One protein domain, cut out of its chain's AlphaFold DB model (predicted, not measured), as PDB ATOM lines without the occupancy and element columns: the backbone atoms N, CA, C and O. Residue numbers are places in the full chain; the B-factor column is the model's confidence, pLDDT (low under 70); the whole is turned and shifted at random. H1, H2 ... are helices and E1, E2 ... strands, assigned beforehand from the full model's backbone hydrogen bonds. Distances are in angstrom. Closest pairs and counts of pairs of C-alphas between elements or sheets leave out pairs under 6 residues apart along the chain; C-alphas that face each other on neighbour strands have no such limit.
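What this domain is: This is residues 308 to 505 of the 581 residues of the protein "Integrin alpha-PS4" of Ceratitis capitata (UniProt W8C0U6). Two strongly twisted sheets, E6 E10 E3 E1 E13 and E4 E5 E7 E9 E12, lie face to face as a tilted sandwich, with the long strands E3, E4, E9 and E10 running lengthwise. A small third sheet, E2 E14 E11 E8, sits at one end, and the short helices H1 and H2 only graze it. The printed part has 198 residues, with two named helices and 14 named strands in the order E1 to E7, H1, E8 to E10, H2, E11 to E14; the class is mostly strand. The first and third sheets are mixed, the second branched and antiparallel. The whole is compact, with a radius of gyration of the C-alphas of 17.3 A and spans of 50 by 35 by 31 A.

Where its parts are: E1, residues 308 to 312, begins at C-alpha 308 (30.307, 202.282, 92.382). E2 is residues 318 to 321. E3, residues 327 to 338, is 36.1 A long, and E4, residues 348 to 359, is 31.9 A long and bends by 57 degrees at residue 356. E5 (365 to 367) runs on into E6 (369 to 378, 26.7 A) at 60 degrees. E7 (388 to 392), H1 (401 to 408) and E8 (415 to 418) follow. E9 (430 to 439) is 27.9 A long and E10 (448 to 458) 32.6 A. H2 is residues 459 to 463. E11 (472 to 475) runs on into E12 (478 to 482) at 26 degrees. E13 (489 to 496) is 23.3 A long; E14 (500 to 504) ends at C-alpha 504 (53.203, 177.540, 80.766).

How they stand to each other: In the first sheet E10 and E3 are antiparallel, with N 332 and O 453 2.8 A apart, and E1 and E13 are parallel, with N 310 and O 494 2.9 A apart. In the second, E9 is on one side of E4, with N 352 and O 435 2.8 A apart; E12 and the hairpin partner E5 are on the other. The facing parts of these sheets are 10.4 A centre to centre. In the third, E14 and E11 are antiparallel, with N 502 and O 473 2.9 A apart. In H1 and H2 every O i to N i+4 pair is within hydrogen-bond range.

The domain as a whole: The C-alphas of Glu 324 and Asn 488, the two farthest apart, are 55.2 A apart. The printed part has no cut, and E8 to E9 is the long link. Mean pLDDT of the printed part is 81.9; residues 322 to 325, 346, 392 to 399, 422 to 428 and 468 are under 70.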
ATOM      1  N   ILE A 308      30.481 203.436  93.261       91.50
ATOM      2  CA  ILE A 308      30.307 202.282  92.382       91.50
ATOM      3  C   ILE A 308      31.411 201.279  92.647       91.50
ATOM      4  O   ILE A 308      32.593 201.577  92.489       91.50
ATOM      5  N   TRP A 309      31.024 200.073  93.044       93.31
ATOM      6  CA  TRP A 309      31.946 198.961  93.218       93.31
ATOM      7  C   TRP A 309      31.874 198.065  91.998       93.31
ATOM      8  O   TRP A 309      30.808 197.543  91.678       93.31
ATOM      9  N   ILE A 310      33.010 197.874  91.342       92.50
ATOM     10  CA  ILE A 310      33.170 196.980  90.199       92.50
ATOM     11  C   ILE A 310      34.006 195.804  90.684       92.50
ATOM     12  O   ILE A 310      35.204 195.953  90.925       92.50
ATOM     13  N   THR A 311      33.375 194.652  90.877       91.75
ATOM     14  CA  THR A 311      34.033 193.458  91.415       91.75
ATOM     15  C   THR A 311      33.959 192.327  90.414       91.75
ATOM     16  O   THR A 311      32.889 191.998  89.908       91.75
ATOM     17  N   GLU A 312      35.089 191.691  90.145       90.69
ATOM     18  CA  GLU A 312      35.097 190.489  89.331       90.69
ATOM     19  C   GLU A 312      34.800 189.236  90.166       90.69
ATOM     20  O   GLU A 312      35.496 188.926  91.137       90.69
ATOM     21  N   THR A 313      33.769 188.494  89.770       86.88
ATOM     22  CA  THR A 313      33.252 187.315  90.487       86.88
ATOM     23  C   THR A 313      33.738 185.988  89.907       86.88
ATOM     24  O   THR A 313      33.457 184.935  90.475       86.88
ATOM     25  N   THR A 314      34.507 186.016  88.814       82.12
ATOM     26  CA  THR A 314      35.118 184.823  88.207       82.12
ATOM     27  C   THR A 314      35.940 184.028  89.236       82.12
ATOM     28  O   THR A 314      36.632 184.620  90.071       82.12
ATOM     29  N   SER A 315      35.866 182.691  89.175       72.06
ATOM     30  CA  SER A 315      36.704 181.769  89.961       72.06
ATOM     31  C   SER A 315      38.194 182.044  89.718       72.06
ATOM     32  O   SER A 315      38.577 182.442  88.619       72.06
ATOM     33  N   ASN A 316      39.046 181.822  90.723       70.25
ATOM     34  CA  ASN A 316      40.502 182.010  90.614       70.25
ATOM     35  C   ASN A 316      41.187 180.833  89.888       70.25
ATOM     36  O   ASN A 316      42.319 180.474  90.204       70.25
ATOM     37  N   GLU A 317      40.495 180.201  88.945       72.94
ATOM     38  CA  GLU A 317      41.002 179.041  88.224       72.94
ATOM     39  C   GLU A 317      42.206 179.414  87.359       72.94
ATOM     40  O   GLU A 317      42.187 180.381  86.592       72.94
ATOM     41  N   ILE A 318      43.265 178.623  87.507       77.50
ATOM     42  CA  ILE A 318      44.492 178.736  86.731       77.50
ATOM     43  C   ILE A 318      44.360 177.806  85.532       77.50
ATOM     44  O   ILE A 318      44.145 176.607  85.698       77.50
ATOM     45  N   THR A 319      44.489 178.351  84.324       80.19
ATOM     46  CA  THR A 319      44.480 177.532  83.110       80.19
ATOM     47  C   THR A 319      45.889 177.018  82.842       80.19
ATOM     48  O   THR A 319      46.802 177.781  82.512       80.19
ATOM     49  N   GLU A 320      46.074 175.713  83.000       77.69
ATOM     50  CA  GLU A 320      47.309 175.032  82.625       77.69
ATOM     51  C   GLU A 320      47.384 174.874  81.108       77.69
ATOM     52  O   GLU A 320      46.467 174.352  80.474       77.69
ATOM     53  N   ILE A 321      48.490 175.319  80.515       77.12
ATOM     54  CA  ILE A 321      48.682 175.224  79.071       77.12
ATOM     55  C   ILE A 321      49.405 173.932  78.752       77.12
ATOM     56  O   ILE A 321      50.596 173.757  79.032       77.12
ATOM     57  N   LEU A 322      48.658 173.039  78.118       67.62
ATOM     58  CA  LEU A 322      49.145 171.802  77.539       67.62
ATOM     59  C   LEU A 322      49.424 172.072  76.056       67.62
ATOM     60  O   LEU A 322      48.580 172.631  75.361       67.62
ATOM     61  N   ASN A 323      50.592 171.661  75.554       63.69
ATOM     62  CA  ASN A 323      51.054 171.903  74.172       63.69
ATOM     63  C   ASN A 323      50.086 171.449  73.044       63.69
ATOM     64  O   ASN A 323      50.377 171.675  71.871       63.69
ATOM     65  N   GLU A 324      48.968 170.800  73.368       60.94
ATOM     66  CA  GLU A 324      47.972 170.271  72.433       60.94
ATOM     67  C   GLU A 324      46.866 171.289  72.085       60.94
ATOM     68  O   GLU A 324      46.410 171.326  70.940       60.94
ATOM     69  N   GLU A 325      46.474 172.169  73.015       66.12
ATOM     70  CA  GLU A 325      45.421 173.165  72.777       66.12
ATOM     71  C   GLU A 325      46.002 174.516  72.337       66.12
ATOM     72  O   GLU A 325      46.796 175.151  73.032       66.12
ATOM     73  N   LYS A 326      45.577 174.986  71.156       80.56
ATOM     74  CA  LYS A 326      46.007 176.278  70.587       80.56
ATOM     75  C   LYS A 326      45.061 177.437  70.903       80.56
ATOM     76  O   LYS A 326      45.448 178.592  70.720       80.56
ATOM     77  N   ARG A 327      43.823 177.151  71.316       86.06
ATOM     78  CA  ARG A 327      42.771 178.146  71.561       86.06
ATOM     79  C   ARG A 327      42.085 177.871  72.890       86.06
ATOM     80  O   ARG A 327      41.546 176.788  73.070       86.06
ATOM     81  N   TYR A 328      42.045 178.875  73.755       88.81
ATOM     82  CA  TYR A 328      41.472 178.776  75.095       88.81
ATOM     83  C   TYR A 328      40.286 179.724  75.227       88.81
ATOM     84  O   TYR A 328      40.399 180.920  74.951       88.81
ATOM     85  N   ARG A 329      39.133 179.196  75.645       89.94
ATOM     86  CA  ARG A 329      37.925 179.996  75.859       89.94
ATOM     87  C   ARG A 329      37.924 180.572  77.267       89.94
ATOM     88  O   ARG A 329      37.882 179.828  78.240       89.94
ATOM     89  N   VAL A 330      37.865 181.893  77.361       90.56
ATOM     90  CA  VAL A 330      37.831 182.620  78.629       90.56
ATOM     91  C   VAL A 330      36.434 183.184  78.853       90.56
ATOM     92  O   VAL A 330      35.824 183.748  77.944       90.56
ATOM     93  N   LYS A 331      35.917 183.025  80.074       91.19
ATOM     94  CA  LYS A 331      34.660 183.628  80.532       91.19
ATOM     95  C   LYS A 331      34.935 184.415  81.801       91.19
ATOM     96  O   LYS A 331      35.529 183.877  82.729       91.19
ATOM     97  N   ARG A 332      34.479 185.663  81.844       91.00
ATOM     98  CA  ARG A 332      34.672 186.573  82.972       91.00
ATOM     99  C   ARG A 332      33.358 187.220  83.360       91.00
ATOM    100  O   ARG A 332      32.560 187.572  82.489       91.00
ATOM    101  N   TYR A 333      33.147 187.368  84.659       92.44
ATOM    102  CA  TYR A 333      31.925 187.923  85.223       92.44
ATOM    103  C   TYR A 333      32.267 189.109  86.115       92.44
ATOM    104  O   TYR A 333      33.018 188.972  87.078       92.44
ATOM    105  N   PHE A 334      31.697 190.266  85.802       92.94
ATOM    106  CA  PHE A 334      31.845 191.492  86.574       92.94
ATOM    107  C   PHE A 334      30.501 191.859  87.188       92.94
ATOM    108  O   PHE A 334      29.489 191.890  86.490       92.94
ATOM    109  N   GLU A 335      30.490 192.141  88.483       93.06
ATOM    110  CA  GLU A 335      29.346 192.681  89.205       93.06
ATOM    111  C   GLU A 335      29.617 194.151  89.535       93.06
ATOM    112  O   GLU A 335      30.611 194.491  90.178       93.06
ATOM    113  N   LEU A 336      28.724 195.021  89.080       92.69
ATOM    114  CA  LEU A 336      28.712 196.444  89.372       92.69
ATOM    115  C   LEU A 336      27.600 196.721  90.379       92.69
ATOM    116  O   LEU A 336      26.442 196.391  90.128       92.69
ATOM    117  N   THR A 337      27.942 197.328  91.511       92.00
ATOM    118  CA  THR A 337      26.983 197.664  92.572       92.00
ATOM    119  C   THR A 337      27.111 199.131  92.953       92.00
ATOM    120  O   THR A 337      28.220 199.606  93.195       92.00
ATOM    121  N   ASN A 338      25.989 199.849  93.034       91.25
ATOM    122  CA  ASN A 338      25.963 201.198  93.603       91.25
ATOM    123  C   ASN A 338      25.780 201.121  95.124       91.25
ATOM    124  O   ASN A 338      24.683 200.843  95.600       91.25
ATOM    125  N   ASN A 339      26.848 201.368  95.879       90.88
ATOM    126  CA  ASN A 339      26.836 201.420  97.343       90.88
ATOM    127  C   ASN A 339      26.661 202.845  97.892       90.88
ATOM    128  O   ASN A 339      26.627 203.030  99.106       90.88
ATOM    129  N   GLY A 340      26.552 203.850  97.019       89.69
ATOM    130  CA  GLY A 340      26.249 205.216  97.428       89.69
ATOM    131  C   GLY A 340      24.760 205.430  97.722       89.69
ATOM    132  O   GLY A 340      23.916 204.629  97.304       89.69
ATOM    133  N   PRO A 341      24.415 206.523  98.424       90.00
ATOM    134  CA  PRO A 341      23.024 206.859  98.715       90.00
ATOM    135  C   PRO A 341      22.256 207.276  97.454       90.00
ATOM    136  O   PRO A 341      21.088 206.917  97.303       90.00
ATOM    137  N   SER A 342      22.889 208.002  96.525       91.06
ATOM    138  CA  SER A 342      22.197 208.555  95.362       91.06
ATOM    139  C   SER A 342      22.047 207.541  94.231       91.06
ATOM    140  O   SER A 342      22.981 206.819  93.872       91.06
ATOM    141  N   SER A 343      20.871 207.545  93.606       88.69
ATOM    142  CA  SER A 343      20.653 206.853  92.337       88.69
ATOM    143  C   SER A 343      21.343 207.617  91.209       88.69
ATOM    144  O   SER A 343      21.219 208.837  91.118       88.69
ATOM    145  N   LEU A 344      22.044 206.907  90.326       86.38
ATOM    146  CA  LEU A 344      22.627 207.509  89.129       86.38
ATOM    147  C   LEU A 344      21.611 207.473  87.990       86.38
ATOM    148  O   LEU A 344      21.045 206.417  87.700       86.38
ATOM    149  N   GLY A 345      21.395 208.620  87.345       77.50
ATOM    150  CA  GLY A 345      20.495 208.753  86.197       77.50
ATOM    151  C   GLY A 345      20.881 207.868  85.021       77.50
ATOM    152  O   GLY A 345      21.969 207.298  84.986       77.50
ATOM    153  N   GLY A 346      19.972 207.740  84.056       69.12
ATOM    154  CA  GLY A 346      20.274 207.071  82.793       69.12
ATOM    155  C   GLY A 346      21.373 207.795  82.005       69.12
ATOM    156  O   GLY A 346      21.719 208.938  82.293       69.12
ATOM    157  N   LEU A 347      21.881 207.121  80.975       74.38
ATOM    158  CA  LEU A 347      22.950 207.537  80.055       74.38
ATOM    159  C   LEU A 347      24.387 207.384  80.575       74.38
ATOM    160  O   LEU A 347      25.312 207.848  79.916       74.38
ATOM    161  N   ASN A 348      24.620 206.691  81.692       83.69
ATOM    162  CA  ASN A 348      25.991 206.332  82.076       83.69
ATOM    163  C   ASN A 348      26.612 205.393  81.038       83.69
ATOM    164  O   ASN A 348      25.933 204.531  80.484       83.69
ATOM    165  N   ILE A 349      27.907 205.529  80.792       85.50
ATOM    166  CA  ILE A 349      28.643 204.704  79.842       85.50
ATOM    167  C   ILE A 349      29.421 203.664  80.638       85.50
ATOM    168  O   ILE A 349      30.388 203.980  81.329       85.50
ATOM    169  N   LEU A 350      28.983 202.412  80.533       88.62
ATOM    170  CA  LEU A 350      29.768 201.266  80.967       88.62
ATOM    171  C   LEU A 350      30.812 200.983  79.890       88.62
ATOM    172  O   LEU A 350      30.448 200.663  78.758       88.62
ATOM    173  N   SER A 351      32.088 201.097  80.226       89.06
ATOM    174  CA  SER A 351      33.180 200.784  79.313       89.06
ATOM    175  C   SER A 351      33.868 199.487  79.723       89.06
ATOM    176  O   SER A 351      34.032 199.192  80.908       89.06
ATOM    177  N   ALA A 352      34.258 198.691  78.733       90.50
ATOM    178  CA  ALA A 352      35.094 197.517  78.906       90.50
ATOM    179  C   ALA A 352      36.304 197.624  77.976       90.50
ATOM    180  O   ALA A 352      36.148 197.846  76.775       90.50
ATOM    181  N   ALA A 353      37.504 197.453  78.522       89.50
ATOM    182  CA  ALA A 353      38.750 197.455  77.769       89.50
ATOM    183  C   ALA A 353      39.433 196.091  77.886       89.50
ATOM    184  O   ALA A 353      39.674 195.589  78.990       89.50
ATOM    185  N   LEU A 354      39.744 195.493  76.739       90.75
ATOM    186  CA  LEU A 354      40.351 194.171  76.641       90.75
ATOM    187  C   LEU A 354      41.625 194.249  75.793       90.75
ATOM    188  O   LEU A 354      41.550 194.733  74.664       90.75
ATOM    189  N   PRO A 355      42.784 193.774  76.279       90.62
ATOM    190  CA  PRO A 355      43.977 193.723  75.449       90.62
ATOM    191  C   PRO A 355      43.823 192.559  74.470       90.62
ATOM    192  O   PRO A 355      43.564 191.422  74.879       90.62
ATOM    193  N   ILE A 356      43.922 192.866  73.178       91.00
ATOM    194  CA  ILE A 356      43.614 191.918  72.096       91.00
ATOM    195  C   ILE A 356      44.825 191.523  71.267       91.00
ATOM    196  O   ILE A 356      44.808 190.470  70.634       91.00
ATOM    197  N   GLY A 357      45.866 192.351  71.289       88.75
ATOM    198  CA  GLY A 357      46.991 192.209  70.388       88.75
ATOM    199  C   GLY A 357      48.148 193.125  70.745       88.75
ATOM    200  O   GLY A 357      48.147 193.811  71.776       88.75
ATOM    201  N   TYR A 358      49.141 193.136  69.875       86.00
ATOM    202  CA  TYR A 358      50.294 194.018  69.957       86.00
ATOM    203  C   TYR A 358      50.776 194.398  68.562       86.00
ATOM    204  O   TYR A 358      50.486 193.714  67.586       86.00
ATOM    205  N   VAL A 359      51.521 195.493  68.481       83.62
ATOM    206  CA  VAL A 359      52.247 195.880  67.274       83.62
ATOM    207  C   VAL A 359      53.683 195.403  67.428       83.62
ATOM    208  O   VAL A 359      54.336 195.739  68.420       83.62
ATOM    209  N   ASP A 360      54.156 194.596  66.483       79.12
ATOM    210  CA  ASP A 360      55.534 194.109  66.484       79.12
ATOM    211  C   ASP A 360      56.546 195.202  66.086       79.12
ATOM    212  O   ASP A 360      56.186 196.309  65.673       79.12
ATOM    213  N   ASP A 361      57.841 194.890  66.178       77.62
ATOM    214  CA  ASP A 361      58.929 195.822  65.835       77.62
ATOM    215  C   ASP A 361      58.919 196.262  64.357       77.62
ATOM    216  O   ASP A 361      59.569 197.241  63.990       77.62
ATOM    217  N   LYS A 362      58.187 195.544  63.491       80.25
ATOM    218  CA  LYS A 362      58.017 195.857  62.064       80.25
ATOM    219  C   LYS A 362      56.765 196.696  61.798       80.25
ATOM    220  O   LYS A 362      56.515 197.045  60.645       80.25
ATOM    221  N   GLY A 363      55.996 197.035  62.834       77.88
ATOM    222  CA  GLY A 363      54.757 197.798  62.715       77.88
ATOM    223  C   GLY A 363      53.544 196.962  62.301       77.88
ATOM    224  O   GLY A 363      52.538 197.544  61.901       77.88
ATOM    225  N   ILE A 364      53.624 195.629  62.360       82.56
ATOM    226  CA  ILE A 364      52.528 194.724  61.994       82.56
ATOM    227  C   ILE A 364      51.685 194.428  63.237       82.56
ATOM    228  O   ILE A 364      52.206 194.047  64.287       82.56
ATOM    229  N   GLU A 365      50.370 194.587  63.104       85.06
ATOM    230  CA  GLU A 365      49.398 194.249  64.141       85.06
ATOM    231  C   GLU A 365      49.231 192.726  64.253       85.06
ATOM    232  O   GLU A 365      48.987 192.033  63.263       85.06
ATOM    233  N   GLN A 366      49.390 192.203  65.468       85.81
ATOM    234  CA  GLN A 366      49.249 190.790  65.807       85.81
ATOM    235  C   GLN A 366      48.162 190.623  66.865       85.81
ATOM    236  O   GLN A 366      48.362 190.955  68.037       85.81
ATOM    237  N   ASP A 367      47.027 190.057  66.460       87.75
ATOM    238  CA  ASP A 367      45.919 189.746  67.357       87.75
ATOM    239  C   ASP A 367      46.070 188.345  67.953       87.75
ATOM    240  O   ASP A 367      46.380 187.366  67.267       87.75
ATOM    241  N   TYR A 368      45.807 188.228  69.249       90.12
ATOM    242  CA  TYR A 368      45.737 186.952  69.957       90.12
ATOM    243  C   TYR A 368      44.379 186.711  70.619       90.12
ATOM    244  O   TYR A 368      44.130 185.601  71.088       90.12
ATOM    245  N   VAL A 369      43.491 187.706  70.655       91.00
ATOM    246  CA  VAL A 369      42.104 187.551  71.109       91.00
ATOM    247  C   VAL A 369      41.155 187.575  69.919       91.00
ATOM    248  O   VAL A 369      41.288 188.388  69.015       91.00
ATOM    249  N   SER A 370      40.156 186.697  69.940       89.88
ATOM    250  CA  SER A 370      39.086 186.649  68.940       89.88
ATOM    251  C   SER A 370      37.740 186.298  69.585       89.88
ATOM    252  O   SER A 370      37.688 185.944  70.765       89.88
ATOM    253  N   ASN A 371      36.647 186.401  68.818       90.38
ATOM    254  CA  ASN A 371      35.290 186.025  69.247       90.38
ATOM    255  C   ASN A 371      34.837 186.711  70.552       90.38
ATOM    256  O   ASN A 371      34.289 186.069  71.449       90.38
ATOM    257  N   ILE A 372      35.089 188.020  70.664       90.19
ATOM    258  CA  ILE A 372      34.733 188.812  71.845       90.19
ATOM    259  C   ILE A 372      33.220 189.020  71.875       90.19
ATOM    260  O   ILE A 372      32.620 189.536  70.936       90.19
ATOM    261  N   THR A 373      32.607 188.639  72.987       89.88
ATOM    262  CA  THR A 373      31.187 188.833  73.267       89.88
ATOM    263  C   THR A 373      31.045 189.386  74.676       89.88
ATOM    264  O   THR A 373      31.602 188.840  75.629       89.88
ATOM    265  N   ALA A 374      30.316 190.487  74.818       90.94
ATOM    266  CA  ALA A 374      30.062 191.117  76.103       90.94
ATOM    267  C   ALA A 374      28.567 191.369  76.256       90.94
ATOM    268  O   ALA A 374      27.948 192.033  75.425       90.94
ATOM    269  N   GLN A 375      28.002 190.806  77.317       89.69
ATOM    270  CA  GLN A 375      26.573 190.761  77.559       89.69
ATOM    271  C   GLN A 375      26.269 191.354  78.933       89.69
ATOM    272  O   GLN A 375      26.781 190.875  79.946       89.69
ATOM    273  N   VAL A 376      25.442 192.398  78.960       88.38
ATOM    274  CA  VAL A 376      25.015 193.074  80.191       88.38
ATOM    275  C   VAL A 376      23.659 192.531  80.632       88.38
ATOM    276  O   VAL A 376      22.751 192.362  79.811       88.38
ATOM    277  N   TYR A 377      23.538 192.280  81.932       86.75
ATOM    278  CA  TYR A 377      22.346 191.790  82.610       86.75
ATOM    279  C   TYR A 377      21.983 192.733  83.758       86.75
ATOM    280  O   TYR A 377      22.815 193.035  84.620       86.75
ATOM    281  N   ILE A 378      20.729 193.177  83.790       80.94
ATOM    282  CA  ILE A 378      20.167 193.943  84.907       80.94
ATOM    283  C   ILE A 378      18.876 193.251  85.326       80.94
ATOM    284  O   ILE A 378      17.881 193.315  84.606       80.94
ATOM    285  N   LYS A 379      18.880 192.601  86.497       76.06
ATOM    286  CA  LYS A 379      17.786 191.702  86.909       76.06
ATOM    287  C   LYS A 379      17.502 190.676  85.789       76.06
ATOM    288  O   LYS A 379      18.436 190.012  85.356       76.06
ATOM    289  N   ASP A 380      16.265 190.603  85.293       70.50
ATOM    290  CA  ASP A 380      15.833 189.678  84.233       70.50
ATOM    291  C   ASP A 380      15.994 190.244  82.808       70.50
ATOM    292  O   ASP A 380      15.679 189.569  81.827       70.50
ATOM    293  N   PHE A 381      16.479 191.483  82.663       75.38
ATOM    294  CA  PHE A 381      16.641 192.120  81.357       75.38
ATOM    295  C   PHE A 381      18.030 191.865  80.770       75.38
ATOM    296  O   PHE A 381      19.061 192.109  81.408       75.38
ATOM    297  N   ILE A 382      18.035 191.419  79.514       81.56
ATOM    298  CA  ILE A 382      19.225 191.191  78.694       81.56
ATOM    299  C   ILE A 382      19.327 192.342  77.695       81.56
ATOM    300  O   ILE A 382      18.426 192.548  76.883       81.56
ATOM    301  N   TYR A 383      20.417 193.100  77.759       80.12
ATOM    302  CA  TYR A 383      20.656 194.209  76.833       80.12
ATOM    303  C   TYR A 383      21.272 193.738  75.502       80.12
ATOM    304  O   TYR A 383      21.685 192.590  75.392       80.12
ATOM    305  N   PRO A 384      21.363 194.574  74.459       80.31
ATOM    306  CA  PRO A 384      22.134 194.224  73.267       80.31
ATOM    307  C   PRO A 384      23.618 193.977  73.595       80.31
ATOM    308  O   PRO A 384      24.148 194.613  74.513       80.31
ATOM    309  N   PRO A 385      24.304 193.079  72.864       80.94
ATOM    310  CA  PRO A 385      25.726 192.843  73.071       80.94
ATOM    311  C   PRO A 385      26.532 194.110  72.766       80.94
ATOM    312  O   PRO A 385      26.242 194.838  71.816       80.94
ATOM    313  N   MET A 386      27.555 194.368  73.578       82.88
ATOM    314  CA  MET A 386      28.441 195.522  73.409       82.88
ATOM    315  C   MET A 386      29.317 195.335  72.160       82.88
ATOM    316  O   MET A 386      29.906 194.270  71.961       82.88
ATOM    317  N   SER A 387      29.410 196.374  71.326       82.44
ATOM    318  CA  SER A 387      30.337 196.416  70.194       82.44
ATOM    319  C   SER A 387      31.716 196.882  70.652       82.44
ATOM    320  O   SER A 387      31.831 197.759  71.507       82.44
ATOM    321  N   PHE A 388      32.761 196.295  70.075       83.31
ATOM    322  CA  PHE A 388      34.145 196.630  70.386       83.31
ATOM    323  C   PHE A 388      34.819 197.278  69.185       83.31
ATOM    324  O   PHE A 388      34.744 196.750  68.077       83.31
ATOM    325  N   ASN A 389      35.516 198.382  69.436       82.81
ATOM    326  CA  ASN A 389      36.382 199.034  68.463       82.81
ATOM    327  C   ASN A 389      37.839 198.875  68.897       82.81
ATOM    328  O   ASN A 389      38.168 199.078  70.068       82.81
ATOM    329  N   THR A 390      38.712 198.534  67.953       78.44
ATOM    330  CA  THR A 390      40.150 198.421  68.208       78.44
ATOM    331  C   THR A 390      40.797 199.797  68.184       78.44
ATOM    332  O   THR A 390      40.667 200.533  67.206       78.44
ATOM    333  N   THR A 391      41.516 200.144  69.245       73.56
ATOM    334  CA  THR A 391      42.362 201.339  69.305       73.56
ATOM    335  C   THR A 391      43.671 201.037  70.044       73.56
ATOM    336  O   THR A 391      43.840 199.993  70.682       73.56
ATOM    337  N   GLN A 392      44.638 201.949  69.941       65.12
ATOM    338  CA  GLN A 392      45.872 201.886  70.728       65.12
ATOM    339  C   GLN A 392      45.579 202.216  72.203       65.12
ATOM    340  O   GLN A 392      44.635 202.949  72.501       65.12
ATOM    341  N   SER A 393      46.378 201.665  73.124       61.81
ATOM    342  CA  SER A 393      46.201 201.833  74.576       61.81
ATOM    343  C   SER A 393      45.997 203.298  74.992       61.81
ATOM    344  O   SER A 393      46.795 204.162  74.622       61.81
ATOM    345  N   LEU A 394      44.969 203.561  75.803       56.38
ATOM    346  CA  LEU A 394      44.681 204.880  76.372       56.38
ATOM    347  C   LEU A 394      45.467 205.099  77.678       56.38
ATOM    348  O   LEU A 394      45.659 204.180  78.470       56.38
ATOM    349  N   SER A 395      45.919 206.334  77.898       47.09
ATOM    350  CA  SER A 395      46.911 206.726  78.912       47.09
ATOM    351  C   SER A 395      46.343 207.080  80.292       47.09
ATOM    352  O   SER A 395      46.909 207.937  80.969       47.09
ATOM    353  N   HIS A 396      45.215 206.508  80.711       51.22
ATOM    354  CA  HIS A 396      44.593 206.918  81.970       51.22
ATOM    355  C   HIS A 396      44.527 205.787  82.992       51.22
ATOM    356  O   HIS A 396      43.857 204.780  82.769       51.22
ATOM    357  N   GLU A 397      45.196 206.059  84.120       55.56
ATOM    358  CA  GLU A 397      45.308 205.275  85.357       55.56
ATOM    359  C   GLU A 397      46.258 204.058  85.232       55.56
ATOM    360  O   GLU A 397      46.299 203.397  84.201       55.56
ATOM    361  N   GLU A 398      47.113 203.821  86.236       59.53
ATOM    362  CA  GLU A 398      48.045 202.679  86.266       59.53
ATOM    363  C   GLU A 398      47.383 201.488  86.968       59.53
ATOM    364  O   GLU A 398      46.723 201.640  88.000       59.53
ATOM    365  N   LEU A 399      47.563 200.284  86.422       68.69
ATOM    366  CA  LEU A 399      47.016 199.068  87.015       68.69
ATOM    367  C   LEU A 399      47.768 198.725  88.310       68.69
ATOM    368  O   LEU A 399      48.969 198.467  88.283       68.69
ATOM    369  N   ASN A 400      47.047 198.614  89.428       70.50
ATOM    370  CA  ASN A 400      47.613 198.109  90.678       70.50
ATOM    371  C   ASN A 400      47.837 196.584  90.595       70.50
ATOM    372  O   ASN A 400      46.923 195.784  90.810       70.50
ATOM    373  N   THR A 401      49.061 196.171  90.261       71.12
ATOM    374  CA  THR A 401      49.449 194.757  90.111       71.12
ATOM    375  C   THR A 401      49.562 194.019  91.445       71.12
ATOM    376  O   THR A 401      49.455 192.793  91.469       71.12
ATOM    377  N   THR A 402      49.717 194.727  92.568       73.38
ATOM    378  CA  THR A 402      49.989 194.120  93.880       73.38
ATOM    379  C   THR A 402      48.793 193.330  94.414       73.38
ATOM    380  O   THR A 402      48.963 192.238  94.956       73.38
ATOM    381  N   GLU A 403      47.567 193.831  94.217       73.56
ATOM    382  CA  GLU A 403      46.348 193.088  94.575       73.56
ATOM    383  C   GLU A 403      46.205 191.804  93.750       73.56
ATOM    384  O   GLU A 403      45.899 190.748  94.305       73.56
ATOM    385  N   LEU A 404      46.485 191.865  92.443       77.00
ATOM    386  CA  LEU A 404      46.410 190.705  91.552       77.00
ATOM    387  C   LEU A 404      47.400 189.611  91.970       77.00
ATOM    388  O   LEU A 404      47.021 188.447  92.079       77.00
ATOM    389  N   LEU A 405      48.651 189.977  92.251       78.75
ATOM    390  CA  LEU A 405      49.685 189.033  92.687       78.75
ATOM    391  C   LEU A 405      49.292 188.310  93.984       78.75
ATOM    392  O   LEU A 405      49.454 187.092  94.086       78.75
ATOM    393  N   ASN A 406      48.720 189.045  94.943       77.94
ATOM    394  CA  ASN A 406      48.281 188.498  96.226       77.94
ATOM    395  C   ASN A 406      47.102 187.525  96.084       77.94
ATOM    396  O   ASN A 406      47.094 186.493  96.751       77.94
ATOM    397  N   VAL A 407      46.131 187.820  95.211       80.00
ATOM    398  CA  VAL A 407      44.937 186.975  95.000       80.00
ATOM    399  C   VAL A 407      45.294 185.589  94.452       80.00
ATOM    400  O   VAL A 407      44.626 184.611  94.790       80.00
ATOM    401  N   TYR A 408      46.333 185.501  93.618       78.38
ATOM    402  CA  TYR A 408      46.774 184.249  92.989       78.38
ATOM    403  C   TYR A 408      48.026 183.636  93.636       78.38
ATOM    404  O   TYR A 408      48.433 182.549  93.235       78.38
ATOM    405  N   HIS A 409      48.636 184.306  94.620       81.81
ATOM    406  CA  HIS A 409      49.909 183.911  95.237       81.81
ATOM    407  C   HIS A 409      51.038 183.664  94.216       81.81
ATOM    408  O   HIS A 409      51.811 182.712  94.342       81.81
ATOM    409  N   ILE A 410      51.136 184.519  93.193       82.06
ATOM    410  CA  ILE A 410      52.127 184.394  92.111       82.06
ATOM    411  C   ILE A 410      53.243 185.441  92.231       82.06
ATOM    412  O   ILE A 410      53.004 186.547  92.716       82.06
ATOM    413  N   PRO A 411      54.472 185.127  91.782       82.88
ATOM    414  CA  PRO A 411      55.589 186.058  91.852       82.88
ATOM    415  C   PRO A 411      55.593 187.033  90.663       82.88
ATOM    416  O   PRO A 411      55.449 186.634  89.503       82.88
ATOM    417  N   GLU A 412      55.816 188.317  90.943       82.00
ATOM    418  CA  GLU A 412      55.802 189.395  89.943       82.00
ATOM    419  C   GLU A 412      56.839 189.193  88.834       82.00
ATOM    420  O   GLU A 412      56.522 189.257  87.648       82.00
ATOM    421  N   ASN A 413      58.065 188.832  89.213       81.56
ATOM    422  CA  ASN A 413      59.191 188.652  88.294       81.56
ATOM    423  C   ASN A 413      59.013 187.505  87.279       81.56
ATOM    424  O   ASN A 413      59.716 187.482  86.269       81.56
ATOM    425  N   ARG A 414      58.080 186.570  87.511       83.69
ATOM    426  CA  ARG A 414      57.763 185.464  86.583       83.69
ATOM    427  C   ARG A 414      56.402 185.627  85.910       83.69
ATOM    428  O   ARG A 414      55.950 184.682  85.260       83.69
ATOM    429  N   THR A 415      55.764 186.790  86.055       84.12
ATOM    430  CA  THR A 415      54.417 187.055  85.539       84.12
ATOM    431  C   THR A 415      54.444 188.114  84.446       84.12
ATOM    432  O   THR A 415      54.976 189.204  84.623       84.12
ATOM    433  N   THR A 416      53.863 187.811  83.290       84.56
ATOM    434  CA  THR A 416      53.615 188.782  82.218       84.56
ATOM    435  C   THR A 416      52.195 189.324  82.357       84.56
ATOM    436  O   THR A 416      51.235 188.560  82.272       84.56
ATOM    437  N   PHE A 417      52.050 190.637  82.554       83.25
ATOM    438  CA  PHE A 417      50.748 191.300  82.645       83.25
ATOM    439  C   PHE A 417      50.319 191.867  81.291       83.25
ATOM    440  O   PHE A 417      51.019 192.691  80.696       83.25
ATOM    441  N   LEU A 418      49.140 191.458  80.830       86.50
ATOM    442  CA  LEU A 418      48.484 192.014  79.653       86.50
ATOM    443  C   LEU A 418      47.281 192.841  80.107       86.50
ATOM    444  O   LEU A 418      46.291 192.289  80.584       86.50
ATOM    445  N   SER A 419      47.375 194.161  79.953       85.75
ATOM    446  CA  SER A 419      46.324 195.135  80.267       85.75
ATOM    447  C   SER A 419      46.279 196.235  79.200       85.75
ATOM    448  O   SER A 419      47.224 196.406  78.425       85.75
ATOM    449  N   CYS A 420      45.175 196.983  79.160       82.38
ATOM    450  CA  CYS A 420      45.002 198.112  78.240       82.38
ATOM    451  C   CYS A 420      45.533 199.455  78.738       82.38
ATOM    452  O   CYS A 420      45.513 200.430  77.989       82.38
ATOM    453  N   GLN A 421      46.034 199.493  79.968       75.88
ATOM    454  CA  GLN A 421      46.733 200.635  80.546       75.88
ATOM    455  C   GLN A 421      48.239 200.449  80.395       75.88
ATOM    456  O   GLN A 421      48.691 199.307  80.326       75.88
ATOM    457  N   PRO A 422      49.040 201.519  80.320       61.41
ATOM    458  CA  PRO A 422      50.491 201.398  80.329       61.41
ATOM    459  C   PRO A 422      50.962 200.783  81.658       61.41
ATOM    460  O   PRO A 422      50.590 201.240  82.729       61.41
ATOM    461  N   ASN A 423      51.804 199.752  81.572       57.53
ATOM    462  CA  ASN A 423      52.627 199.290  82.689       57.53
ATOM    463  C   ASN A 423      54.059 199.634  82.277       57.53
ATOM    464  O   ASN A 423      54.443 199.288  81.158       57.53
ATOM    465  N   GLY A 424      54.814 200.327  83.127       55.28
ATOM    466  CA  GLY A 424      56.100 200.964  82.804       55.28
ATOM    467  C   GLY A 424      57.266 200.065  82.351       55.28
ATOM    468  O   GLY A 424      58.408 200.491  82.460       55.28
ATOM    469  N   GLU A 425      57.028 198.848  81.849       53.25
ATOM    470  CA  GLU A 425      58.071 197.846  81.580       53.25
ATOM    471  C   GLU A 425      58.267 197.429  80.110       53.25
ATOM    472  O   GLU A 425      59.244 196.740  79.827       53.25
ATOM    473  N   THR A 426      57.418 197.805  79.143       54.03
ATOM    474  CA  THR A 426      57.573 197.279  77.764       54.03
ATOM    475  C   THR A 426      57.397 198.322  76.664       54.03
ATOM    476  O   THR A 426      56.338 198.930  76.550       54.03
ATOM    477  N   ASN A 427      58.394 198.431  75.774       55.19
ATOM    478  CA  ASN A 427      58.374 199.249  74.546       55.19
ATOM    479  C   ASN A 427      57.386 198.747  73.467       55.19
ATOM    480  O   ASN A 427      57.297 199.333  72.389       55.19
ATOM    481  N   VAL A 428      56.656 197.658  73.729       64.38
ATOM    482  CA  VAL A 428      55.710 197.054  72.786       64.38
ATOM    483  C   VAL A 428      54.373 197.790  72.864       64.38
ATOM    484  O   VAL A 428      53.730 197.824  73.917       64.38
ATOM    485  N   LYS A 429      53.928 198.367  71.742       71.75
ATOM    486  CA  LYS A 429      52.616 199.023  71.653       71.75
ATOM    487  C   LYS A 429      51.514 197.967  71.707       71.75
ATOM    488  O   LYS A 429      51.451 197.086  70.853       71.75
ATOM    489  N   ARG A 430      50.637 198.058  72.706       81.44
ATOM    490  CA  ARG A 430      49.513 197.130  72.890       81.44
ATOM    491  C   ARG A 430      48.281 197.587  72.112       81.44
ATOM    492  O   ARG A 430      47.966 198.779  72.091       81.44
ATOM    493  N   LEU A 431      47.580 196.625  71.516       86.50
ATOM    494  CA  LEU A 431      46.286 196.820  70.864       86.50
ATOM    495  C   LEU A 431      45.167 196.442  71.827       86.50
ATOM    496  O   LEU A 431      45.222 195.403  72.496       86.50
ATOM    497  N   CYS A 432      44.144 197.285  71.876       88.81
ATOM    498  CA  CYS A 432      43.045 197.169  72.816       88.81
ATOM    499  C   CYS A 432      41.701 197.275  72.118       88.81
ATOM    500  O   CYS A 432      41.474 198.170  71.310       88.81
ATOM    501  N   ALA A 433      40.794 196.377  72.475       90.00
ATOM    502  CA  ALA A 433      39.392 196.486  72.131       90.00
ATOM    503  C   ALA A 433      38.677 197.266  73.235       90.00
ATOM    504  O   ALA A 433      38.669 196.838  74.392       90.00
ATOM    505  N   PHE A 434      38.052 198.381  72.867       88.56
ATOM    506  CA  PHE A 434      37.205 199.166  73.758       88.56
ATOM    507  C   PHE A 434      35.753 199.003  73.346       88.56
ATOM    508  O   PHE A 434      35.382 199.278  72.203       88.56
ATOM    509  N   GLY A 435      34.940 198.550  74.287       87.75
ATOM    510  CA  GLY A 435      33.501 198.498  74.138       87.75
ATOM    511  C   GLY A 435      32.850 199.494  75.077       87.75
ATOM    512  O   GLY A 435      33.175 199.541  76.260       87.75
ATOM    513  N   ASN A 436      31.936 200.292  74.539       88.25
ATOM    514  CA  ASN A 436      31.152 201.249  75.307       88.25
ATOM    515  C   ASN A 436      29.687 200.847  75.235       88.25
ATOM    516  O   ASN A 436      29.161 200.551  74.162       88.25
ATOM    517  N   PHE A 437      29.025 200.861  76.382       86.12
ATOM    518  CA  PHE A 437      27.635 200.478  76.505       86.12
ATOM    519  C   PHE A 437      26.849 201.560  77.254       86.12
ATOM    520  O   PHE A 437      27.085 201.768  78.448       86.12
ATOM    521  N   PRO A 438      25.921 202.263  76.578       85.56
ATOM    522  CA  PRO A 438      25.088 203.264  77.225       85.56
ATOM    523  C   PRO A 438      24.018 202.579  78.083       85.56
ATOM    524  O   PRO A 438      23.116 201.903  77.587       85.56
ATOM    525  N   LEU A 439      24.096 202.788  79.391       82.75
ATOM    526  CA  LEU A 439      23.095 202.352  80.353       82.75
ATOM    527  C   LEU A 439      21.918 203.318  80.322       82.75
ATOM    528  O   LEU A 439      21.972 204.401  80.894       82.75
ATOM    529  N   THR A 440      20.831 202.925  79.668       78.88
ATOM    530  CA  THR A 440      19.606 203.737  79.604       78.88
ATOM    531  C   THR A 440      18.803 203.713  80.905       78.88
ATOM    532  O   THR A 440      18.012 204.617  81.153       78.88
ATOM    533  N   SER A 441      19.011 202.704  81.753       78.88
ATOM    534  CA  SER A 441      18.331 202.574  83.040       78.88
ATOM    535  C   SER A 441      19.042 203.338  84.153       78.88
ATOM    536  O   SER A 441      20.265 203.267  84.275       78.88
ATOM    537  N   THR A 442      18.259 203.947  85.040       84.25
ATOM    538  CA  THR A 442      18.727 204.472  86.328       84.25
ATOM    539  C   THR A 442      19.340 203.358  87.178       84.25
ATOM    540  O   THR A 442      18.705 202.322  87.394       84.25
ATOM    541  N   LEU A 443      20.549 203.582  87.697       86.00
ATOM    542  CA  LEU A 443      21.223 202.669  88.619       86.00
ATOM    543  C   LEU A 443      20.931 203.094  90.063       86.00
ATOM    544  O   LEU A 443      21.562 204.007  90.606       86.00
ATOM    545  N   ARG A 444      19.941 202.440  90.674       87.25
ATOM    546  CA  ARG A 444      19.490 202.744  92.037       87.25
ATOM    547  C   ARG A 444      20.523 202.327  93.083       87.25
ATOM    548  O   ARG A 444      21.361 201.460  92.833       87.25
ATOM    549  N   SER A 445      20.437 202.922  94.269       86.50
ATOM    550  CA  SER A 445      21.220 202.471  95.425       86.50
ATOM    551  C   SER A 445      20.957 200.985  95.711       86.50
ATOM    552  O   SER A 445      19.828 200.506  95.570       86.50
ATOM    553  N   ALA A 446      22.016 200.246  96.041       85.88
ATOM    554  CA  ALA A 446      22.065 198.793  96.221       85.88
ATOM    555  C   ALA A 446      21.676 197.945  94.991       85.88
ATOM    556  O   ALA A 446      21.583 196.717  95.085       85.88
ATOM    557  N   GLN A 447      21.461 198.553  93.819       86.38
ATOM    558  CA  GLN A 447      21.185 197.805  92.598       86.38
ATOM    559  C   GLN A 447      22.465 197.171  92.050       86.38
ATOM    560  O   GLN A 447      23.515 197.813  91.975       86.38
ATOM    561  N   LYS A 448      22.337 195.912  91.629       89.06
ATOM    562  CA  LYS A 448      23.395 195.113  91.012       89.06
ATOM    563  C   LYS A 448      23.203 195.036  89.502       89.06
ATOM    564  O   LYS A 448      22.082 194.855  89.017       89.06
ATOM    565  N   LEU A 449      24.307 195.134  88.780       89.88
ATOM    566  CA  LEU A 449      24.412 194.935  87.342       89.88
ATOM    567  C   LEU A 449      25.504 193.903  87.083       89.88
ATOM    568  O   LEU A 449      26.573 193.978  87.680       89.88
ATOM    569  N   ALA A 450      25.251 192.949  86.192       91.25
ATOM    570  CA  ALA A 450      26.229 191.932  85.832       91.25
ATOM    571  C   ALA A 450      26.669 192.097  84.375       91.25
ATOM    572  O   ALA A 450      25.847 192.252  83.476       91.25
ATOM    573  N   LEU A 451      27.972 192.027  84.134       92.19
ATOM    574  CA  LEU A 451      28.576 192.001  82.807       92.19
ATOM    575  C   LEU A 451      29.288 190.660  82.628       92.19
ATOM    576  O   LEU A 451      30.208 190.322  83.372       92.19
ATOM    577  N   LYS A 452      28.871 189.906  81.615       92.19
ATOM    578  CA  LYS A 452      29.523 188.669  81.190       92.19
ATOM    579  C   LYS A 452      30.358 188.948  79.953       92.19
ATOM    580  O   LYS A 452      29.812 189.296  78.910       92.19
ATOM    581  N   LEU A 453      31.659 188.739  80.064       92.25
ATOM    582  CA  LEU A 453      32.612 188.857  78.972       92.25
ATOM    583  C   LEU A 453      33.108 187.461  78.583       92.25
ATOM    584  O   LEU A 453      33.538 186.690  79.439       92.25
ATOM    585  N   GLN A 454      33.053 187.122  77.301       92.44
ATOM    586  CA  GLN A 454      33.529 185.849  76.773       92.44
ATOM    587  C   GLN A 454      34.343 186.080  75.501       92.44
ATOM    588  O   GLN A 454      33.926 186.836  74.628       92.44
ATOM    589  N   TYR A 455      35.500 185.431  75.405       93.00
ATOM    590  CA  TYR A 455      36.428 185.562  74.279       93.00
ATOM    591  C   TYR A 455      37.332 184.330  74.164       93.00
ATOM    592  O   TYR A 455      37.352 183.472  75.051       93.00
ATOM    593  N   GLU A 456      38.074 184.228  73.065       92.06
ATOM    594  CA  GLU A 456      39.008 183.133  72.800       92.06
ATOM    595  C   GLU A 456      40.433 183.672  72.638       92.06
ATOM    596  O   GLU A 456      40.668 184.564  71.822       92.06
ATOM    597  N   ILE A 457      41.375 183.124  73.411       90.81
ATOM    598  CA  ILE A 457      42.807 183.436  73.335       90.81
ATOM    599  C   ILE A 457      43.516 182.396  72.465       90.81
ATOM    600  O   ILE A 457      43.394 181.193  72.699       90.81
ATOM    601  N   GLN A 458      44.305 182.859  71.500       90.00
ATOM    602  CA  GLN A 458      45.183 182.048  70.661       90.00
ATOM    603  C   GLN A 458      46.590 182.003  71.266       90.00
ATOM    604  O   GLN A 458      47.373 182.939  71.109       90.00
ATOM    605  N   TRP A 459      46.925 180.904  71.943       86.44
ATOM    606  CA  TRP A 459      48.154 180.821  72.741       86.44
ATOM    607  C   TRP A 459      49.435 181.024  71.923       86.44
ATOM    608  O   TRP A 459      50.351 181.697  72.381       86.44
ATOM    609  N   HIS A 460      49.473 180.512  70.691       83.94
ATOM    610  CA  HIS A 460      50.642 180.615  69.812       83.94
ATOM    611  C   HIS A 460      51.110 182.063  69.588       83.94
ATOM    612  O   HIS A 460      52.309 182.323  69.549       83.94
ATOM    613  N   ASN A 461      50.171 183.007  69.490       83.81
ATOM    614  CA  ASN A 461      50.487 184.418  69.266       83.81
ATOM    615  C   ASN A 461      50.888 185.115  70.577       83.81
ATOM    616  O   ASN A 461      51.712 186.025  70.563       83.81
ATOM    617  N   VAL A 462      50.345 184.666  71.716       84.25
ATOM    618  CA  VAL A 462      50.675 185.210  73.042       84.25
ATOM    619  C   VAL A 462      52.034 184.743  73.541       84.25
ATOM    620  O   VAL A 462      52.731 185.495  74.216       84.25
ATOM    621  N   GLU A 463      52.432 183.516  73.210       79.75
ATOM    622  CA  GLU A 463      53.703 182.941  73.648       79.75
ATOM    623  C   GLU A 463      54.900 183.827  73.263       79.75
ATOM    624  O   GLU A 463      55.842 183.957  74.040       79.75
ATOM    625  N   ASN A 464      54.818 184.512  72.118       77.06
ATOM    626  CA  ASN A 464      55.843 185.441  71.638       77.06
ATOM    627  C   ASN A 464      55.993 186.702  72.509       77.06
ATOM    628  O   ASN A 464      57.046 187.336  72.480       77.06
ATOM    629  N   LEU A 465      54.967 187.067  73.288       76.75
ATOM    630  CA  LEU A 465      55.001 188.190  74.233       76.75
ATOM    631  C   LEU A 465      55.622 187.813  75.582       76.75
ATOM    632  O   LEU A 465      55.958 188.692  76.379       76.75
ATOM    633  N   MET A 466      55.745 186.520  75.879       75.19
ATOM    634  CA  MET A 466      56.324 186.066  77.135       75.19
ATOM    635  C   MET A 466      57.847 185.997  77.034       75.19
ATOM    636  O   MET A 466      58.406 185.277  76.207       75.19
ATOM    637  N   LEU A 467      58.537 186.709  77.929       71.38
ATOM    638  CA  LEU A 467      59.975 186.523  78.131       71.38
ATOM    639  C   LEU A 467      60.251 185.070  78.546       71.38
ATOM    640  O   LEU A 467      59.465 184.482  79.286       71.38
ATOM    641  N   ARG A 468      61.385 184.504  78.109       65.94
ATOM    642  CA  ARG A 468      61.737 183.084  78.333       65.94
ATOM    643  C   ARG A 468      61.688 182.644  79.802       65.94
ATOM    644  O   ARG A 468      61.445 181.469  80.059       65.94
ATOM    645  N   ASP A 469      61.894 183.577  80.727       70.38
ATOM    646  CA  ASP A 469      61.968 183.319  82.168       70.38
ATOM    647  C   ASP A 469      60.626 183.530  82.900       70.38
ATOM    648  O   ASP A 469      60.520 183.249  84.099       70.38
ATOM    649  N   ARG A 470      59.590 184.018  82.200       79.38
ATOM    650  CA  ARG A 470      58.241 184.208  82.751       79.38
ATOM    651  C   ARG A 470      57.383 182.974  82.449       79.38
ATOM    652  O   ARG A 470      57.342 182.485  81.325       79.38
ATOM    653  N   GLU A 471      56.701 182.468  83.471       83.44
ATOM    654  CA  GLU A 471      55.889 181.238  83.404       83.44
ATOM    655  C   GLU A 471      54.392 181.514  83.512       83.44
ATOM    656  O   GLU A 471      53.584 180.721  83.029       83.44
ATOM    657  N   TYR A 472      54.038 182.645  84.119       86.19
ATOM    658  CA  TYR A 472      52.666 183.067  84.345       86.19
ATOM    659  C   TYR A 472      52.297 184.174  83.367       86.19
ATOM    660  O   TYR A 472      53.060 185.119  83.156       86.19
ATOM    661  N   LEU A 473      51.099 184.091  82.808       87.44
ATOM    662  CA  LEU A 473      50.494 185.156  82.027       87.44
ATOM    663  C   LEU A 473      49.191 185.581  82.695       87.44
ATOM    664  O   LEU A 473      48.259 184.788  82.802       87.44
ATOM    665  N   ALA A 474      49.120 186.843  83.104       88.31
ATOM    666  CA  ALA A 474      47.934 187.455  83.677       88.31
ATOM    667  C   ALA A 474      47.267 188.355  82.630       88.31
ATOM    668  O   ALA A 474      47.747 189.452  82.337       88.31
ATOM    669  N   HIS A 475      46.151 187.897  82.061       89.06
ATOM    670  CA  HIS A 475      45.344 188.683  81.125       89.06
ATOM    671  C   HIS A 475      44.236 189.422  81.883       89.06
ATOM    672  O   HIS A 475      43.377 188.802  82.516       89.06
ATOM    673  N   VAL A 476      44.265 190.753  81.870       88.75
ATOM    674  CA  VAL A 476      43.386 191.609  82.680       88.75
ATOM    675  C   VAL A 476      42.411 192.347  81.770       88.75
ATOM    676  O   VAL A 476      42.805 193.161  80.939       88.75
ATOM    677  N   ALA A 477      41.122 192.062  81.951       89.88
ATOM    678  CA  ALA A 477      40.037 192.828  81.364       89.88
ATOM    679  C   ALA A 477      39.628 193.930  82.343       89.88
ATOM    680  O   ALA A 477      39.484 193.682  83.542       89.88
ATOM    681  N   MET A 478      39.449 195.142  81.834       88.19
ATOM    682  CA  MET A 478      39.126 196.310  82.641       88.19
ATOM    683  C   MET A 478      37.695 196.739  82.379       88.19
ATOM    684  O   MET A 478      37.245 196.720  81.237       88.19
ATOM    685  N   VAL A 479      36.999 197.140  83.435       90.00
ATOM    686  CA  VAL A 479      35.629 197.643  83.356       90.00
ATOM    687  C   VAL A 479      35.553 198.927  84.160       90.00
ATOM    688  O   VAL A 479      36.085 198.994  85.271       90.00
ATOM    689  N   ASP A 480      34.907 199.939  83.597       88.81
ATOM    690  CA  ASP A 480      34.698 201.219  84.259       88.81
ATOM    691  C   ASP A 480      33.302 201.776  83.985       88.81
ATOM    692  O   ASP A 480      32.626 201.375  83.036       88.81
ATOM    693  N   LEU A 481      32.869 202.710  84.826       88.19
ATOM    694  CA  LEU A 481      31.612 203.419  84.658       88.19
ATOM    695  C   LEU A 481      31.877 204.919  84.607       88.19
ATOM    696  O   LEU A 481      32.277 205.527  85.598       88.19
ATOM    697  N   GLN A 482      31.588 205.520  83.458       84.19
ATOM    698  CA  GLN A 482      31.662 206.961  83.276       84.19
ATOM    699  C   GLN A 482      30.253 207.563  83.262       84.19
ATOM    700  O   GLN A 482      29.346 207.000  82.645       84.19
ATOM    701  N   PRO A 483      30.032 208.703  83.925       80.12
ATOM    702  CA  PRO A 483      28.742 209.364  83.882       80.12
ATOM    703  C   PRO A 483      28.521 209.986  82.499       80.12
ATOM    704  O   PRO A 483      29.423 210.599  81.932       80.12
ATOM    705  N   GLY A 484      27.314 209.836  81.951       70.94
ATOM    706  CA  GLY A 484      26.969 210.409  80.643       70.94
ATOM    707  C   GLY A 484      26.801 211.927  80.652       70.94
ATOM    708  O   GLY A 484      26.828 212.564  79.602       70.94
ATOM    709  N   ALA A 485      26.628 212.506  81.840       72.06
ATOM    710  CA  ALA A 485      26.460 213.931  82.063       72.06
ATOM    711  C   ALA A 485      27.351 214.403  83.216       72.06
ATOM    712  O   ALA A 485      27.808 213.613  84.046       72.06
ATOM    713  N   LYS A 486      27.583 215.716  83.279       73.38
ATOM    714  CA  LYS A 486      28.289 216.334  84.400       73.38
ATOM    715  C   LYS A 486      27.463 216.132  85.673       73.38
ATOM    716  O   LYS A 486      26.363 216.657  85.778       73.38
ATOM    717  N   LEU A 487      27.995 215.366  86.620       78.50
ATOM    718  CA  LEU A 487      27.366 215.138  87.920       78.50
ATOM    719  C   LEU A 487      27.613 216.335  88.845       78.50
ATOM    720  O   LEU A 487      28.763 216.739  89.035       78.50
ATOM    721  N   ASN A 488      26.557 216.865  89.467       82.56
ATOM    722  CA  ASN A 488      26.679 217.809  90.576       82.56
ATOM    723  C   ASN A 488      26.937 217.051  91.890       82.56
ATOM    724  O   ASN A 488      26.024 216.786  92.674       82.56
ATOM    725  N   GLY A 489      28.184 216.632  92.098       84.06
ATOM    726  CA  GLY A 489      28.592 215.917  93.304       84.06
ATOM    727  C   GLY A 489      29.813 215.032  93.089       84.06
ATOM    728  O   GLY A 489      30.713 215.380  92.324       84.06
ATOM    729  N   LEU A 490      29.853 213.900  93.793       85.19
ATOM    730  CA  LEU A 490      30.993 212.989  93.799       85.19
ATOM    731  C   LEU A 490      30.580 211.615  93.267       85.19
ATOM    732  O   LEU A 490      29.674 210.973  93.801       85.19
ATOM    733  N   LEU A 491      31.301 211.154  92.249       86.44
ATOM    734  CA  LEU A 491      31.289 209.768  91.803       86.44
ATOM    735  C   LEU A 491      32.630 209.144  92.173       86.44
ATOM    736  O   LEU A 491      33.670 209.577  91.682       86.44
ATOM    737  N   SER A 492      32.600 208.132  93.033       87.56
ATOM    738  CA  SER A 492      33.777 207.322  93.338       87.56
ATOM    739  C   SER A 492      33.602 205.932  92.743       87.56
ATOM    740  O   SER A 492      32.559 205.305  92.930       87.56
ATOM    741  N   THR A 493      34.613 205.442  92.031       86.81
ATOM    742  CA  THR A 493      34.656 204.073  91.513       86.81
ATOM    743  C   THR A 493      35.717 203.282  92.275       86.81
ATOM    744  O   THR A 493      36.878 203.676  92.358       86.81
ATOM    745  N   LYS A 494      35.322 202.152  92.867       89.06
ATOM    746  CA  LYS A 494      36.232 201.191  93.502       89.06
ATOM    747  C   LYS A 494      36.253 199.922  92.668       89.06
ATOM    748  O   LYS A 494      35.214 199.298  92.457       89.06
ATOM    749  N   LYS A 495      37.432 199.541  92.190       87.12
ATOM    750  CA  LYS A 495      37.620 198.415  91.271       87.12
ATOM    751  C   LYS A 495      38.356 197.289  92.000       87.12
ATOM    752  O   LYS A 495      39.397 197.528  92.596       87.12
ATOM    753  N   ARG A 496      37.816 196.073  91.945       87.50
ATOM    754  CA  ARG A 496      38.458 194.826  92.385       87.50
ATOM    755  C   ARG A 496      38.481 193.870  91.201       87.50
ATOM    756  O   ARG A 496      37.553 193.084  90.999       87.50
ATOM    757  N   LEU A 497      39.509 194.021  90.376       85.69
ATOM    758  CA  LEU A 497      39.691 193.254  89.145       85.69
ATOM    759  C   LEU A 497      40.526 192.003  89.428       85.69
ATOM    760  O   LEU A 497      41.389 192.015  90.305       85.69
ATOM    761  N   LYS A 498      40.286 190.931  88.676       88.69
ATOM    762  CA  LYS A 498      41.109 189.718  88.695       88.69
ATOM    763  C   LYS A 498      41.853 189.569  87.363       88.69
ATOM    764  O   LYS A 498      41.784 190.444  86.494       88.69
ATOM    765  N   ALA A 499      42.547 188.453  87.152       86.94
ATOM    766  CA  ALA A 499      43.188 188.129  85.877       86.94
ATOM    767  C   ALA A 499      42.781 186.731  85.392       86.94
ATOM    768  O   ALA A 499      42.641 185.808  86.187       86.94
ATOM    769  N   ALA A 500      42.642 186.547  84.080       88.06
ATOM    770  CA  ALA A 500      42.662 185.206  83.511       88.06
ATOM    771  C   ALA A 500      44.123 184.741  83.523       88.06
ATOM    772  O   ALA A 500      44.954 185.305  82.804       88.06
ATOM    773  N   LEU A 501      44.434 183.795  84.413       88.38
ATOM    774  CA  LEU A 501      45.794 183.330  84.645       88.38
ATOM    775  C   LEU A 501      46.078 182.084  83.813       88.38
ATOM    776  O   LEU A 501      45.351 181.092  83.890       88.38
ATOM    777  N   PHE A 502      47.177 182.132  83.074       86.88
ATOM    778  CA  PHE A 502      47.675 181.009  82.303       86.88
ATOM    779  C   PHE A 502      49.076 180.628  82.760       86.88
ATOM    780  O   PHE A 502      49.912 181.506  82.988       86.88
ATOM    781  N   VAL A 503      49.336 179.328  82.870       86.50
ATOM    782  CA  VAL A 503      50.646 178.804  83.273       86.50
ATOM    783  C   VAL A 503      51.228 177.956  82.163       86.50
ATOM    784  O   VAL A 503      50.630 176.967  81.733       86.50
ATOM    785  N   LYS A 504      52.433 178.325  81.726       81.06
ATOM    786  CA  LYS A 504      53.203 177.540  80.766       81.06
ATOM    787  C   LYS A 504      53.907 176.392  81.482       81.06
ATOM    788  O   LYS A 504      54.922 176.591  82.152       81.06
ATOM    789  N   ILE A 505      53.418 175.169  81.291       75.19
ATOM    790  CA  ILE A 505      54.080 173.980  81.828       75.19
ATOM    791  C   ILE A 505      55.187 173.556  80.864       75.19
ATOM    792  O   ILE A 505      54.977 172.798  79.915       75.19
TER     793      ILE A 505